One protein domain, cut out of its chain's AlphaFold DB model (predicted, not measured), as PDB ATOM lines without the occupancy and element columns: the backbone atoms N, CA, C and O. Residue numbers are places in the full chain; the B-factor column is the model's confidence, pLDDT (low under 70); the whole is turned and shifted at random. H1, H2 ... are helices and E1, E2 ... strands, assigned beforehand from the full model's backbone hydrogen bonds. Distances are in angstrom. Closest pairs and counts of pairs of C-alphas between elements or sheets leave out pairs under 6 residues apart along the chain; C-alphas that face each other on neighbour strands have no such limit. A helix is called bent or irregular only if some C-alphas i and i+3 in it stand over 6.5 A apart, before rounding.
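Overview. This is residues 392 to 507 of the 540 residues of an uncharacterized protein of Lentisphaerae bacterium RIFOXYB12_FULL_65_16 (UniProt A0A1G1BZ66). A long rod built along one helix, H5: H4 folds back beside its first part as a helical hairpin, and H2 crosses its later part. H3 makes the turn between H2 and H4, while a small pair of strands, E1 and E2, with short H1 between them in the chain, makes the end of the rod far from the H4 to H5 turn. The printed part has 116 residues, with five named helices and two named strands in the order E1, H1, E2, H2, H3, H4, H5; the sheet E1 - E2 is antiparallel and the class is mostly helix. The whole is loose, with a radius of gyration of the C-alphas of 19.5 A, and spans 66 by 28 by 18 A.

Along the chain. Strand E1 is residues 393 to 395, beginning at C-alpha 393 (113.484, 59.304, 20.159), and E2 is residues 408 to 410. H1 is residues 398 to 404, 9.9 A long. H2, residues 411 to 432, is 30.5 A long, with a kink of 37 degrees near residue 418; it is irregular, with C-alphas 416 and 419 7.0 A apart. H3 is residues 435 to 445, 15.4 A, and H4 residues 447 to 464, 25.6 A, from C-alpha 447 (81.098, 45.233, 23.332). H5, residues 467 to 507, is 60.9 A long and ends at C-alpha 507 (101.650, 71.973, 15.930); it has a kink of 29 degrees near residue 474 and is irregular, with C-alphas 468 and 471 7.9 A apart.

Arrangement. E1 and E2 are antiparallel neighbours at 145 degrees, with N 394 and O 409 at 2.8 A and N 409 and O 394 at 3.0 A, both within hydrogen-bond range. Both strands are apart from H5. H1 only just touches H2, with 3 pairs of C-alphas within 8 A, the closest those of Ala 403 and Leu 421 at 7.5 A. H1 also only just touches H5, with 3 such pairs, the closest those of Tyr 399 and Arg 497 at 6.0 A. H2 touches H5 with residues 421 to 429 alone, at a steep tilt of 51 degrees, opposite ways; the closest C-alphas, of Ala 425 and Asn 498, are 4.7 A apart. H2 and H3 form a helical hairpin at a steep tilt of 43 degrees, the C-alphas of Gln 431 and Gly 437 being closest at 4.7 A. H3 is close to but not clearly touching H5, the closest C-alphas being those of Ala 442 and Gln 491, 7.7 A apart. H4 and H5 form a helical hairpin at a shallow tilt of 21 degrees, with Arg 460 and Ala 473 closest at 5.0 A between C-alphas; H5 touches H4 with residues 469 to 487 alone. H2 and H4 are apart. Every O i to N i+4 pair is within hydrogen-bond range in H3 and H4, against 2 of 3 in H1, 16 of 18 in H2 and 32 of 37 in H5.

Size, cuts and confidence. The two C-alphas farthest apart, of Thr 392 and Pro 467, are 66.7 A apart. The printed part has no cut, and its links are tight. The mean pLDDT of the printed part is 93.2, and no printed residue is under 70.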
ATOM      1  N   THR A 392     115.427  60.428  15.946       97.75
ATOM      2  CA  THR A 392     115.499  60.911  17.329       97.75
ATOM      3  C   THR A 392     114.288  60.416  18.117       97.75
ATOM      4  O   THR A 392     113.141  60.600  17.693       97.75
ATOM      5  N   LEU A 393     114.532  59.758  19.250       97.81
ATOM      6  CA  LEU A 393     113.484  59.304  20.159       97.81
ATOM      7  C   LEU A 393     112.818  60.501  20.849       97.81
ATOM      8  O   LEU A 393     113.496  61.376  21.388       97.81
ATOM      9  N   ILE A 394     111.486  60.507  20.868       97.38
ATOM     10  CA  ILE A 394     110.670  61.489  21.582       97.38
ATOM     11  C   ILE A 394     109.756  60.796  22.585       97.38
ATOM     12  O   ILE A 394     109.186  59.736  22.312       97.38
ATOM     13  N   ARG A 395     109.596  61.412  23.752       97.38
ATOM     14  CA  ARG A 395     108.600  61.028  24.745       97.38
ATOM     15  C   ARG A 395     107.282  61.712  24.423       97.38
ATOM     16  O   ARG A 395     107.210  62.929  24.285       97.38
ATOM     17  N   LEU A 396     106.233  60.912  24.305       95.38
ATOM     18  CA  LEU A 396     104.916  61.374  23.904       95.38
ATOM     19  C   LEU A 396     104.077  61.816  25.112       95.38
ATOM     20  O   LEU A 396     104.154  61.211  26.186       95.38
ATOM     21  N   PRO A 397     103.213  62.831  24.944       93.00
ATOM     22  CA  PRO A 397     102.179  63.134  25.919       93.00
ATOM     23  C   PRO A 397     101.172  61.981  25.988       93.00
ATOM     24  O   PRO A 397     100.882  61.314  24.992       93.00
ATOM     25  N   ARG A 398     100.579  61.771  27.168       90.00
ATOM     26  CA  ARG A 398      99.726  60.604  27.472       90.00
ATOM     27  C   ARG A 398      98.651  60.316  26.418       90.00
ATOM     28  O   ARG A 398      98.435  59.157  26.070       90.00
ATOM     29  N   TYR A 399      97.985  61.354  25.911       90.31
ATOM     30  CA  TYR A 399      96.901  61.191  24.939       90.31
ATOM     31  C   TYR A 399      97.392  60.635  23.587       90.31
ATOM     32  O   TYR A 399      96.617  59.981  22.886       90.31
ATOM     33  N   LEU A 400      98.670  60.848  23.244       93.50
ATOM     34  CA  LEU A 400      99.328  60.235  22.090       93.50
ATOM     35  C   LEU A 400      99.858  58.844  22.401       93.50
ATOM     36  O   LEU A 400      99.739  57.971  21.544       93.50
ATOM     37  N   CYS A 401     100.349  58.592  23.617       92.12
ATOM     38  CA  CYS A 401     100.785  57.253  24.023       92.12
ATOM     39  C   CYS A 401      99.675  56.214  23.834       92.12
ATOM     40  O   CYS A 401      99.904  55.131  23.306       92.12
ATOM     41  N   GLU A 402      98.449  56.566  24.229       84.56
ATOM     42  CA  GLU A 402      97.272  55.703  24.084       84.56
ATOM     43  C   GLU A 402      96.868  55.479  22.617       84.56
ATOM     44  O   GLU A 402      96.268  54.455  22.293       84.56
ATOM     45  N   ALA A 403      97.162  56.433  21.728       88.94
ATOM     46  CA  ALA A 403      96.846  56.335  20.303       88.94
ATOM     47  C   ALA A 403      97.920  55.569  19.513       88.94
ATOM     48  O   ALA A 403      97.581  54.814  18.606       88.94
ATOM     49  N   LEU A 404      99.193  55.748  19.873       92.56
ATOM     50  CA  LEU A 404     100.354  55.204  19.166       92.56
ATOM     51  C   LEU A 404     100.932  53.932  19.810       92.56
ATOM     52  O   LEU A 404     101.772  53.269  19.210       92.56
ATOM     53  N   GLY A 405     100.481  53.562  21.012       89.31
ATOM     54  CA  GLY A 405     100.849  52.308  21.677       89.31
ATOM     55  C   GLY A 405     102.207  52.316  22.387       89.31
ATOM     56  O   GLY A 405     102.708  51.249  22.732       89.31
ATOM     57  N   GLY A 406     102.802  53.487  22.626       92.56
ATOM     58  CA  GLY A 406     104.100  53.614  23.290       92.56
ATOM     59  C   GLY A 406     104.303  54.989  23.918       92.56
ATOM     60  O   GLY A 406     103.792  55.984  23.413       92.56
ATOM     61  N   ALA A 407     105.035  55.039  25.033       95.12
ATOM     62  CA  ALA A 407     105.373  56.295  25.705       95.12
ATOM     63  C   ALA A 407     106.549  57.028  25.047       95.12
ATOM     64  O   ALA A 407     106.656  58.244  25.163       95.12
ATOM     65  N   GLU A 408     107.416  56.293  24.354       97.06
ATOM     66  CA  GLU A 408     108.569  56.825  23.638       97.06
ATOM     67  C   GLU A 408     108.596  56.207  22.240       97.06
ATOM     68  O   GLU A 408     108.508  54.985  22.095       97.06
ATOM     69  N   LEU A 409     108.665  57.049  21.211       97.06
ATOM     70  CA  LEU A 409     108.692  56.647  19.806       97.06
ATOM     71  C   LEU A 409     109.654  57.537  19.032       97.06
ATOM     72  O   LEU A 409     109.901  58.677  19.410       97.06
ATOM     73  N   LYS A 410     110.216  57.019  17.941       97.62
ATOM     74  CA  LYS A 410     111.035  57.833  17.041       97.62
ATOM     75  C   LYS A 410     110.165  58.860  16.319       97.62
ATOM     76  O   LYS A 410     109.026  58.550  15.960       97.62
ATOM     77  N   ALA A 411     110.700  60.061  16.107       97.44
ATOM     78  CA  ALA A 411     109.975  61.165  15.482       97.44
ATOM     79  C   ALA A 411     109.399  60.789  14.100       97.44
ATOM     80  O   ALA A 411     108.238  61.090  13.817       97.44
ATOM     81  N   ASP A 412     110.156  60.050  13.282       97.62
ATOM     82  CA  ASP A 412     109.705  59.525  11.987       97.62
ATOM     83  C   ASP A 412     108.444  58.652  12.088       97.62
ATOM     84  O   ASP A 412     107.483  58.870  11.353       97.62
ATOM     85  N   ARG A 413     108.396  57.720  13.044       96.94
ATOM     86  CA  ARG A 413     107.239  56.843  13.279       96.94
ATOM     87  C   ARG A 413     106.007  57.620  13.702       96.94
ATOM     88  O   ARG A 413     104.897  57.275  13.302       96.94
ATOM     89  N   VAL A 414     106.199  58.661  14.504       95.69
ATOM     90  CA  VAL A 414     105.104  59.536  14.927       95.69
ATOM     91  C   VAL A 414     104.553  60.287  13.715       95.69
ATOM     92  O   VAL A 414     103.351  60.238  13.466       95.69
ATOM     93  N   ALA A 415     105.418  60.891  12.901       96.00
ATOM     94  CA  ALA A 415     105.003  61.606  11.696       96.00
ATOM     95  C   ALA A 415     104.352  60.714  10.626       96.00
ATOM     96  O   ALA A 415     103.444  61.164   9.926       96.00
ATOM     97  N   GLU A 416     104.779  59.454  10.503       95.75
ATOM     98  CA  GLU A 416     104.149  58.460   9.626       95.75
ATOM     99  C   GLU A 416     102.726  58.103  10.081       95.75
ATOM    100  O   GLU A 416     101.830  57.988   9.248       95.75
ATOM    101  N   ALA A 417     102.499  57.954  11.389       95.19
ATOM    102  CA  ALA A 417     101.228  57.472  11.935       95.19
ATOM    103  C   ALA A 417     100.166  58.570  12.139       95.19
ATOM    104  O   ALA A 417      98.965  58.286  12.142       95.19
ATOM    105  N   LEU A 418     100.581  59.824  12.337       93.88
ATOM    106  CA  LEU A 418      99.671  60.923  12.674       93.88
ATOM    107  C   LEU A 418      98.562  61.197  11.638       93.88
ATOM    108  O   LEU A 418      97.427  61.411  12.075       93.88
ATOM    109  N   PRO A 419      98.808  61.174  10.312       93.62
ATOM    110  CA  PRO A 419      97.751  61.394   9.322       93.62
ATOM    111  C   PRO A 419      96.588  60.398   9.447       93.62
ATOM    112  O   PRO A 419      95.424  60.809   9.469       93.62
ATOM    113  N   ASP A 420      96.894  59.109   9.610       95.31
ATOM    114  CA  ASP A 420      95.886  58.053   9.754       95.31
ATOM    115  C   ASP A 420      95.118  58.191  11.074       95.31
ATOM    116  O   ASP A 420      93.890  58.063  11.108       95.31
ATOM    117  N   LEU A 421      95.817  58.532  12.163       95.12
ATOM    118  CA  LEU A 421      95.186  58.799  13.457       95.12
ATOM    119  C   LEU A 421      94.251  60.008  13.409       95.12
ATOM    120  O   LEU A 421      93.149  59.947  13.959       95.12
ATOM    121  N   ALA A 422      94.651  61.092  12.744       94.94
ATOM    122  CA  ALA A 422      93.818  62.277  12.577       94.94
ATOM    123  C   ALA A 422      92.579  61.975  11.716       94.94
ATOM    124  O   ALA A 422      91.467  62.394  12.054       94.94
ATOM    125  N   ALA A 423      92.739  61.195  10.640       96.31
ATOM    126  CA  ALA A 423      91.627  60.745   9.805       96.31
ATOM    127  C   ALA A 423      90.641  59.871  10.599       96.31
ATOM    128  O   ALA A 423      89.430  60.111  10.564       96.31
ATOM    129  N   GLN A 424      91.150  58.915  11.385       95.88
ATOM    130  CA  GLN A 424      90.331  58.089  12.269       95.88
ATOM    131  C   GLN A 424      89.614  58.932  13.332       95.88
ATOM    132  O   GLN A 424      88.415  58.750  13.551       95.88
ATOM    133  N   ALA A 425      90.324  59.851  13.990       96.62
ATOM    134  CA  ALA A 425      89.764  60.725  15.017       96.62
ATOM    135  C   ALA A 425      88.599  61.556  14.465       96.62
ATOM    136  O   ALA A 425      87.544  61.630  15.098       96.62
ATOM    137  N   ARG A 426      88.756  62.111  13.255       97.44
ATOM    138  CA  ARG A 426      87.700  62.852  12.554       97.44
ATOM    139  C   ARG A 426      86.487  61.974  12.258       97.44
ATOM    140  O   ARG A 426      85.370  62.366  12.582       97.44
ATOM    141  N   ALA A 427      86.702  60.791  11.685       97.00
ATOM    142  CA  ALA A 427      85.616  59.868  11.358       97.00
ATOM    143  C   ALA A 427      84.826  59.443  12.607       97.00
ATOM    144  O   ALA A 427      83.595  59.415  12.595       97.00
ATOM    145  N   GLU A 428      85.523  59.161  13.710       96.94
ATOM    146  CA  GLU A 428      84.885  58.805  14.977       96.94
ATOM    147  C   GLU A 428      84.110  59.976  15.594       96.94
ATOM    148  O   GLU A 428      83.000  59.764  16.078       96.94
ATOM    149  N   LEU A 429      84.642  61.204  15.563       97.44
ATOM    150  CA  LEU A 429      83.924  62.387  16.059       97.44
ATOM    151  C   LEU A 429      82.653  62.667  15.251       97.44
ATOM    152  O   LEU A 429      81.607  62.936  15.840       97.44
ATOM    153  N   GLU A 430      82.708  62.539  13.925       97.50
ATOM    154  CA  GLU A 430      81.520  62.677  13.074       97.50
ATOM    155  C   GLU A 430      80.481  61.589  13.372       97.50
ATOM    156  O   GLU A 430      79.295  61.886  13.529       97.50
ATOM    157  N   GLN A 431      80.918  60.344  13.576       96.81
ATOM    158  CA  GLN A 431      80.033  59.264  14.012       96.81
ATOM    159  C   GLN A 431      79.370  59.582  15.368       96.81
ATOM    160  O   GLN A 431      78.172  59.350  15.543       96.81
ATOM    161  N   MET A 432      80.111  60.156  16.321       97.50
ATOM    162  CA  MET A 432      79.601  60.504  17.654       97.50
ATOM    163  C   MET A 432      78.524  61.604  17.658       97.50
ATOM    164  O   MET A 432      77.808  61.731  18.654       97.50
ATOM    165  N   ARG A 433      78.349  62.376  16.575       96.75
ATOM    166  CA  ARG A 433      77.325  63.439  16.510       96.75
ATOM    167  C   ARG A 433      75.891  62.905  16.568       96.75
ATOM    168  O   ARG A 433      74.992  63.600  17.040       96.75
ATOM    169  N   THR A 434      75.657  61.661  16.145       96.94
ATOM    170  CA  THR A 434      74.312  61.054  16.105       96.94
ATOM    171  C   THR A 434      74.120  59.992  17.194       96.94
ATOM    172  O   THR A 434      75.080  59.308  17.551       96.94
ATOM    173  N   PRO A 435      72.894  59.792  17.720       95.69
ATOM    174  CA  PRO A 435      72.616  58.705  18.661       95.69
ATOM    175  C   PRO A 435      73.004  57.324  18.114       95.69
ATOM    176  O   PRO A 435      73.717  56.578  18.777       95.69
ATOM    177  N   GLN A 436      72.609  57.021  16.874       96.50
ATOM    178  CA  GLN A 436      72.889  55.737  16.228       96.50
ATOM    179  C   GLN A 436      74.391  55.517  16.039       96.50
ATOM    180  O   GLN A 436      74.894  54.412  16.242       96.50
ATOM    181  N   GLY A 437      75.122  56.572  15.674       95.94
ATOM    182  CA  GLY A 437      76.568  56.508  15.533       95.94
ATOM    183  C   GLY A 437      77.271  56.267  16.868       95.94
ATOM    184  O   GLY A 437      78.155  55.410  16.924       95.94
ATOM    185  N   ARG A 438      76.839  56.925  17.956       94.56
ATOM    186  CA  ARG A 438      77.344  56.655  19.317       94.56
ATOM    187  C   ARG A 438      77.110  55.204  19.734       94.56
ATOM    188  O   ARG A 438      78.048  54.561  20.199       94.56
ATOM    189  N   ASP A 439      75.913  54.669  19.502       92.19
ATOM    190  CA  ASP A 439      75.581  53.277  19.832       92.19
ATOM    191  C   ASP A 439      76.422  52.275  19.026       92.19
ATOM    192  O   ASP A 439      76.950  51.308  19.581       92.19
ATOM    193  N   ALA A 440      76.604  52.519  17.725       93.75
ATOM    194  CA  ALA A 440      77.438  51.682  16.863       93.75
ATOM    195  C   ALA A 440      78.916  51.720  17.280       93.75
ATOM    196  O   ALA A 440      79.594  50.688  17.305       93.75
ATOM    197  N   LEU A 441      79.421  52.898  17.654       92.75
ATOM    198  CA  LEU A 441      80.781  53.052  18.153       92.75
ATOM    199  C   LEU A 441      80.965  52.341  19.499       92.75
ATOM    200  O   LEU A 441      81.950  51.625  19.680       92.75
ATOM    201  N   ALA A 442      80.000  52.473  20.413       90.75
ATOM    202  CA  ALA A 442      80.004  51.770  21.689       90.75
ATOM    203  C   ALA A 442      79.953  50.246  21.501       90.75
ATOM    204  O   ALA A 442      80.681  49.526  22.178       90.75
ATOM    205  N   ALA A 443      79.168  49.742  20.543       91.62
ATOM    206  CA  ALA A 443      79.142  48.320  20.191       91.62
ATOM    207  C   ALA A 443      80.509  47.810  19.716       91.62
ATOM    208  O   ALA A 443      80.934  46.727  20.121       91.62
ATOM    209  N   ARG A 444      81.211  48.610  18.904       91.94
ATOM    210  CA  ARG A 444      82.543  48.281  18.379       91.94
ATOM    211  C   ARG A 444      83.628  48.314  19.457       91.94
ATOM    212  O   ARG A 444      84.470  47.425  19.490       91.94
ATOM    213  N   LEU A 445      83.629  49.335  20.314       87.94
ATOM    214  CA  LEU A 445      84.728  49.594  21.256       87.94
ATOM    215  C   LEU A 445      84.497  49.007  22.657       87.94
ATOM    216  O   LEU A 445      85.457  48.704  23.363       87.94
ATOM    217  N   PHE A 446      83.237  48.855  23.070       90.25
ATOM    218  CA  PHE A 446      82.825  48.506  24.436       90.25
ATOM    219  C   PHE A 446      81.874  47.294  24.461       90.25
ATOM    220  O   PHE A 446      81.019  47.170  25.338       90.25
ATOM    221  N   GLY A 447      82.004  46.377  23.494       90.44
ATOM    222  CA  GLY A 447      81.098  45.233  23.332       90.44
ATOM    223  C   GLY A 447      80.974  44.336  24.574       90.44
ATOM    224  O   GLY A 447      79.880  43.851  24.873       90.44
ATOM    225  N   SER A 448      82.058  44.158  25.339       90.75
ATOM    226  CA  SER A 448      82.044  43.414  26.607       90.75
ATOM    227  C   SER A 448      81.171  44.083  27.670       90.75
ATOM    228  O   SER A 448      80.381  43.408  28.331       90.75
ATOM    229  N   ASP A 449      81.266  45.408  27.796       91.62
ATOM    230  CA  ASP A 449      80.498  46.191  28.767       91.62
ATOM    231  C   ASP A 449      79.013  46.211  28.385       91.62
ATOM    232  O   ASP A 449      78.148  46.006  29.236       91.62
ATOM    233  N   LEU A 450      78.703  46.327  27.088       92.50
ATOM    234  CA  LEU A 450      77.332  46.225  26.576       92.50
ATOM    235  C   LEU A 450      76.712  44.852  26.824       92.50
ATOM    236  O   LEU A 450      75.545  44.761  27.215       92.50
ATOM    237  N   LYS A 451      77.477  43.776  26.611       93.06
ATOM    238  CA  LYS A 451      77.024  42.417  26.925       93.06
ATOM    239  C   LYS A 451      76.745  42.286  28.422       93.06
ATOM    240  O   LYS A 451      75.652  41.865  28.798       93.06
ATOM    241  N   ARG A 452      77.680  42.736  29.263       93.62
ATOM    242  CA  ARG A 452      77.535  42.707  30.722       93.62
ATOM    243  C   ARG A 452      76.319  43.501  31.195       93.62
ATOM    244  O   ARG A 452      75.567  43.021  32.038       93.62
ATOM    245  N   ARG A 453      76.091  44.689  30.634       94.56
ATOM    246  CA  ARG A 453      74.912  45.513  30.918       94.56
ATOM    247  C   ARG A 453      73.617  44.764  30.594       94.56
ATOM    248  O   ARG A 453      72.718  44.736  31.428       94.56
ATOM    249  N   ARG A 454      73.525  44.129  29.418       94.19
ATOM    250  CA  ARG A 454      72.334  43.359  29.002       94.19
ATOM    251  C   ARG A 454      72.054  42.182  29.939       94.19
ATOM    252  O   ARG A 454      70.905  41.982  30.320       94.19
ATOM    253  N   GLU A 455      73.090  41.446  30.338       95.19
ATOM    254  CA  GLU A 455      72.978  40.347  31.311       95.19
ATOM    255  C   GLU A 455      72.456  40.843  32.668       95.19
ATOM    256  O   GLU A 455      71.541  40.253  33.244       95.19
ATOM    257  N   LEU A 456      72.996  41.961  33.163       94.81
ATOM    258  CA  LEU A 456      72.564  42.570  34.421       94.81
ATOM    259  C   LEU A 456      71.129  43.108  34.341       94.81
ATOM    260  O   LEU A 456      70.361  42.936  35.285       94.81
ATOM    261  N   GLU A 457      70.733  43.724  33.225       93.81
ATOM    262  CA  GLU A 457      69.353  44.175  33.020       93.81
ATOM    263  C   GLU A 457      68.362  43.006  32.972       93.81
ATOM    264  O   GLU A 457      67.283  43.113  33.560       93.81
ATOM    265  N   ALA A 458      68.713  41.896  32.313       93.75
ATOM    266  CA  ALA A 458      67.893  40.683  32.303       93.75
ATOM    267  C   ALA A 458      67.722  40.133  33.725       93.75
ATOM    268  O   ALA A 458      66.593  39.970  34.192       93.75
ATOM    269  N   ARG A 459      68.829  39.998  34.469       92.31
ATOM    270  CA  ARG A 459      68.807  39.551  35.867       92.31
ATOM    271  C   ARG A 459      67.991  40.477  36.771       92.31
ATOM    272  O   ARG A 459      67.248  40.012  37.630       92.31
ATOM    273  N   ARG A 460      68.090  41.796  36.575       93.62
ATOM    274  CA  ARG A 460      67.292  42.785  37.315       93.62
ATOM    275  C   ARG A 460      65.796  42.587  37.070       93.62
ATOM    276  O   ARG A 460      65.016  42.727  38.004       93.62
ATOM    277  N   ARG A 461      65.388  42.314  35.824       91.38
ATOM    278  CA  ARG A 461      63.975  42.086  35.467       91.38
ATOM    279  C   ARG A 461      63.431  40.807  36.103       91.38
ATOM    280  O   ARG A 461      62.309  40.840  36.589       91.38
ATOM    281  N   GLU A 462      64.231  39.741  36.152       91.38
ATOM    282  CA  GLU A 462      63.877  38.499  36.859       91.38
ATOM    283  C   GLU A 462      63.643  38.746  38.354       91.38
ATOM    284  O   GLU A 462      62.594  38.386  38.877       91.38
ATOM    285  N   LEU A 463      64.582  39.416  39.033       90.25
ATOM    286  CA  LEU A 463      64.471  39.718  40.467       90.25
ATOM    287  C   LEU A 463      63.315  40.695  40.758       90.25
ATOM    288  O   LEU A 463      62.589  40.559  41.732       90.25
ATOM    289  N   ALA A 464      63.069  41.676  39.890       86.81
ATOM    290  CA  ALA A 464      61.974  42.626  40.096       86.81
ATOM    291  C   ALA A 464      60.569  41.993  40.006       86.81
ATOM    292  O   ALA A 464      59.606  42.618  40.455       86.81
ATOM    293  N   ALA A 465      60.443  40.787  39.437       87.50
ATOM    294  CA  ALA A 465      59.176  40.066  39.348       87.50
ATOM    295  C   ALA A 465      58.717  39.484  40.701       87.50
ATOM    296  O   ALA A 465      57.523  39.238  40.871       87.50
ATOM    297  N   ASP A 466      59.627  39.313  41.668       88.25
ATOM    298  CA  ASP A 466      59.327  38.812  43.013       88.25
ATOM    299  C   ASP A 466      59.491  39.929  44.071       88.25
ATOM    300  O   ASP A 466      60.599  40.446  44.266       88.25
ATOM    301  N   PRO A 467      58.424  40.303  44.811       81.94
ATOM    302  CA  PRO A 467      58.506  41.264  45.911       81.94
ATOM    303  C   PRO A 467      59.597  40.954  46.950       81.94
ATOM    304  O   PRO A 467      60.165  41.896  47.511       81.94
ATOM    305  N   GLY A 468      59.915  39.673  47.183       84.25
ATOM    306  CA  GLY A 468      60.927  39.224  48.144       84.25
ATOM    307  C   GLY A 468      62.371  39.557  47.753       84.25
ATOM    308  O   GLY A 468      63.230  39.667  48.626       84.25
ATOM    309  N   THR A 469      62.648  39.805  46.468       87.50
ATOM    310  CA  THR A 469      64.012  40.062  45.961       87.50
ATOM    311  C   THR A 469      64.232  41.512  45.507       87.50
ATOM    312  O   THR A 469      65.261  41.848  44.914       87.50
ATOM    313  N   ARG A 470      63.332  42.441  45.870       85.88
ATOM    314  CA  ARG A 470      63.450  43.878  45.531       85.88
ATOM    315  C   ARG A 470      64.777  44.518  45.946       85.88
ATOM    316  O   ARG A 470      65.318  45.327  45.197       85.88
ATOM    317  N   SER A 471      65.310  44.167  47.119       87.69
ATOM    318  CA  SER A 471      66.606  44.687  47.585       87.69
ATOM    319  C   SER A 471      67.763  44.225  46.686       87.69
ATOM    320  O   SER A 471      68.675  44.991  46.379       87.69
ATOM    321  N   GLU A 472      67.705  42.988  46.190       89.44
ATOM    322  CA  GLU A 472      68.681  42.448  45.239       89.44
ATOM    323  C   GLU A 472      68.548  43.088  43.861       89.44
ATOM    324  O   GLU A 472      69.559  43.473  43.273       89.44
ATOM    325  N   ALA A 473      67.320  43.293  43.379       88.75
ATOM    326  CA  ALA A 473      67.071  44.044  42.151       88.75
ATOM    327  C   ALA A 473      67.643  45.475  42.232       88.75
ATOM    328  O   ALA A 473      68.214  45.960  41.254       88.75
ATOM    329  N   GLY A 474      67.549  46.121  43.403       89.62
ATOM    330  CA  GLY A 474      68.182  47.413  43.687       89.62
ATOM    331  C   GLY A 474      69.708  47.367  43.565       89.62
ATOM    332  O   GLY A 474      70.281  48.145  42.809       89.62
ATOM    333  N   ARG A 475      70.362  46.388  44.205       93.12
ATOM    334  CA  ARG A 475      71.824  46.200  44.098       93.12
ATOM    335  C   ARG A 475      72.280  45.953  42.657       93.12
ATOM    336  O   ARG A 475      73.273  46.527  42.218       93.12
ATOM    337  N   VAL A 476      71.553  45.133  41.895       93.06
ATOM    338  CA  VAL A 476      71.861  44.893  40.472       93.06
ATOM    339  C   VAL A 476      71.692  46.172  39.650       93.06
ATOM    340  O   VAL A 476      72.497  46.436  38.759       93.06
ATOM    341  N   TRP A 477      70.682  46.991  39.952       93.38
ATOM    342  CA  TRP A 477      70.474  48.275  39.285       93.38
ATOM    343  C   TRP A 477      71.621  49.264  39.519       93.38
ATOM    344  O   TRP A 477      72.030  49.942  38.577       93.38
ATOM    345  N   ASP A 478      72.187  49.302  40.723       93.62
ATOM    346  CA  ASP A 478      73.358  50.137  41.010       93.62
ATOM    347  C   ASP A 478      74.590  49.679  40.212       93.62
ATOM    348  O   ASP A 478      75.321  50.508  39.671       93.62
ATOM    349  N   ILE A 479      74.764  48.365  40.016       95.19
ATOM    350  CA  ILE A 479      75.824  47.829  39.144       95.19
ATOM    351  C   ILE A 479      75.583  48.221  37.676       95.19
ATOM    352  O   ILE A 479      76.532  48.583  36.983       95.19
ATOM    353  N   VAL A 480      74.334  48.176  37.187       94.69
ATOM    354  CA  VAL A 480      73.997  48.633  35.822       94.69
ATOM    355  C   VAL A 480      74.366  50.104  35.644       94.69
ATOM    356  O   VAL A 480      75.054  50.439  34.681       94.69
ATOM    357  N   LYS A 481      73.990  50.966  36.597       93.62
ATOM    358  CA  LYS A 481      74.355  52.390  36.576       93.62
ATOM    359  C   LYS A 481      75.864  52.601  36.542       93.62
ATOM    360  O   LYS A 481      76.331  53.469  35.816       93.62
ATOM    361  N   GLU A 482      76.625  51.812  37.295       94.00
ATOM    362  CA  GLU A 482      78.086  51.905  37.311       94.00
ATOM    363  C   GLU A 482      78.723  51.430  35.993       94.00
ATOM    364  O   GLU A 482      79.733  51.976  35.547       94.00
ATOM    365  N   VAL A 483      78.140  50.430  35.323       94.06
ATOM    366  CA  VAL A 483      78.547  50.052  33.957       94.06
ATOM    367  C   VAL A 483      78.251  51.193  32.977       94.06
ATOM    368  O   VAL A 483      79.147  51.589  32.233       94.06
ATOM    369  N   ASP A 484      77.045  51.766  33.022       92.62
ATOM    370  CA  ASP A 484      76.654  52.888  32.158       92.62
ATOM    371  C   ASP A 484      77.551  54.118  32.377       92.62
ATOM    372  O   ASP A 484      77.990  54.749  31.413       92.62
ATOM    373  N   ARG A 485      77.873  54.434  33.641       94.69
ATOM    374  CA  ARG A 485      78.770  55.536  34.016       94.69
ATOM    375  C   ARG A 485      80.166  55.342  33.428       94.69
ATOM    376  O   ARG A 485      80.680  56.255  32.789       94.69
ATOM    377  N   ARG A 486      80.760  54.153  33.590       93.81
ATOM    378  CA  ARG A 486      82.092  53.834  33.044       93.81
ATOM    379  C   ARG A 486      82.122  53.870  31.520       93.81
ATOM    380  O   ARG A 486      83.087  54.361  30.942       93.81
ATOM    381  N   MET A 487      81.078  53.375  30.859       93.44
ATOM    382  CA  MET A 487      80.978  53.467  29.401       93.44
ATOM    383  C   MET A 487      80.906  54.922  28.928       93.44
ATOM    384  O   MET A 487      81.596  55.284  27.973       93.44
ATOM    385  N   LEU A 488      80.110  55.755  29.606       94.31
ATOM    386  CA  LEU A 488      80.021  57.182  29.305       94.31
ATOM    387  C   LEU A 488      81.365  57.884  29.523       94.31
ATOM    388  O   LEU A 488      81.789  58.633  28.650       94.31
ATOM    389  N   GLU A 489      82.057  57.600  30.629       95.25
ATOM    390  CA  GLU A 489      83.391  58.145  30.924       95.25
ATOM    391  C   GLU A 489      84.385  57.819  29.802       95.25
ATOM    392  O   GLU A 489      84.988  58.726  29.231       95.25
ATOM    393  N   ARG A 490      84.462  56.549  29.382       93.50
ATOM    394  CA  ARG A 490      85.334  56.118  28.276       93.50
ATOM    395  C   ARG A 490      84.960  56.757  26.939       93.50
ATOM    396  O   ARG A 490      85.839  57.059  26.132       93.50
ATOM    397  N   GLN A 491      83.670  56.952  26.671       93.94
ATOM    398  CA  GLN A 491      83.219  57.644  25.463       93.94
ATOM    399  C   GLN A 491      83.619  59.125  25.487       93.94
ATOM    400  O   GLN A 491      84.092  59.643  24.475       93.94
ATOM    401  N   THR A 492      83.466  59.794  26.631       95.56
ATOM    402  CA  THR A 492      83.905  61.179  26.830       95.56
ATOM    403  C   THR A 492      85.416  61.303  26.648       95.56
ATOM    404  O   THR A 492      85.859  62.138  25.866       95.56
ATOM    405  N   GLU A 493      86.210  60.435  27.277       94.00
ATOM    406  CA  GLU A 493      87.672  60.409  27.123       94.00
ATOM    407  C   GLU A 493      88.095  60.181  25.665       94.00
ATOM    408  O   GLU A 493      89.001  60.852  25.166       94.00
ATOM    409  N   ARG A 494      87.393  59.301  24.939       93.69
ATOM    410  CA  ARG A 494      87.629  59.074  23.507       93.69
ATOM    411  C   ARG A 494      87.366  60.332  22.680       93.69
ATOM    412  O   ARG A 494      88.178  60.647  21.812       93.69
ATOM    413  N   ALA A 495      86.266  61.040  22.943       95.81
ATOM    414  CA  ALA A 495      85.941  62.288  22.256       95.81
ATOM    415  C   ALA A 495      87.010  63.359  22.520       95.81
ATOM    416  O   ALA A 495      87.536  63.939  21.573       95.81
ATOM    417  N   VAL A 496      87.398  63.547  23.786       95.25
ATOM    418  CA  VAL A 496      88.461  64.484  24.192       95.25
ATOM    419  C   VAL A 496      89.762  64.162  23.465       95.25
ATOM    420  O   VAL A 496      90.345  65.030  22.825       95.25
ATOM    421  N   ARG A 497      90.206  62.904  23.507       94.31
ATOM    422  CA  ARG A 497      91.438  62.471  22.841       94.31
ATOM    423  C   ARG A 497      91.382  62.692  21.329       94.31
ATOM    424  O   ARG A 497      92.368  63.128  20.747       94.31
ATOM    425  N   ASN A 498      90.248  62.407  20.691       95.56
ATOM    426  CA  ASN A 498      90.090  62.640  19.258       95.56
ATOM    427  C   ASN A 498      90.140  64.139  18.922       95.56
ATOM    428  O   ASN A 498      90.765  64.492  17.931       95.56
ATOM    429  N   LEU A 499      89.573  65.017  19.759       94.44
ATOM    430  CA  LEU A 499      89.740  66.469  19.612       94.44
ATOM    431  C   LEU A 499      91.220  66.869  19.726       94.44
ATOM    432  O   LEU A 499      91.725  67.551  18.841       94.44
ATOM    433  N   ARG A 500      91.953  66.339  20.719       92.88
ATOM    434  CA  ARG A 500      93.402  66.596  20.872       92.88
ATOM    435  C   ARG A 500      94.227  66.152  19.669       92.88
ATOM    436  O   ARG A 500      95.151  66.847  19.271       92.88
ATOM    437  N   LEU A 501      93.891  65.009  19.074       93.81
ATOM    438  CA  LEU A 501      94.548  64.538  17.853       93.81
ATOM    439  C   LEU A 501      94.321  65.497  16.678       93.81
ATOM    440  O   LEU A 501      95.223  65.686  15.870       93.81
ATOM    441  N   LEU A 502      93.141  66.115  16.582       92.56
ATOM    442  CA  LEU A 502      92.857  67.110  15.546       92.56
ATOM    443  C   LEU A 502      93.530  68.465  15.822       92.56
ATOM    444  O   LEU A 502      93.851  69.175  14.865       92.56
ATOM    445  N   ASP A 503      93.794  68.791  17.091       88.94
ATOM    446  CA  ASP A 503      94.555  69.983  17.487       88.94
ATOM    447  C   ASP A 503      96.023  69.911  17.039       88.94
ATOM    448  O   ASP A 503      96.657  70.948  16.878       88.94
ATOM    449  N   LEU A 504      96.574  68.723  16.757       89.31
ATOM    450  CA  LEU A 504      97.966  68.585  16.309       89.31
ATOM    451  C   LEU A 504      98.275  69.282  14.984       89.31
ATOM    452  O   LEU A 504      99.435  69.597  14.728       89.31
ATOM    453  N   ASP A 505      97.270  69.609  14.167       85.19
ATOM    454  CA  ASP A 505      97.519  70.446  12.989       85.19
ATOM    455  C   ASP A 505      97.966  71.871  13.364       85.19
ATOM    456  O   ASP A 505      98.655  72.529  12.590       85.19
ATOM    457  N   PHE A 506      97.648  72.349  14.572       84.06
ATOM    458  CA  PHE A 506      98.243  73.570  15.123       84.06
ATOM    459  C   PHE A 506      99.767  73.431  15.260       84.06
ATOM    460  O   PHE A 506     100.515  74.332  14.875       84.06
ATOM    461  N   CYS A 507     100.232  72.269  15.730       85.88
ATOM    462  CA  CYS A 507     101.650  71.973  15.930       85.88
ATOM    463  C   CYS A 507     102.432  71.908  14.603       85.88
ATOM    464  O   CYS A 507     103.647  72.058  14.582       85.88
TER     465      CYS A 507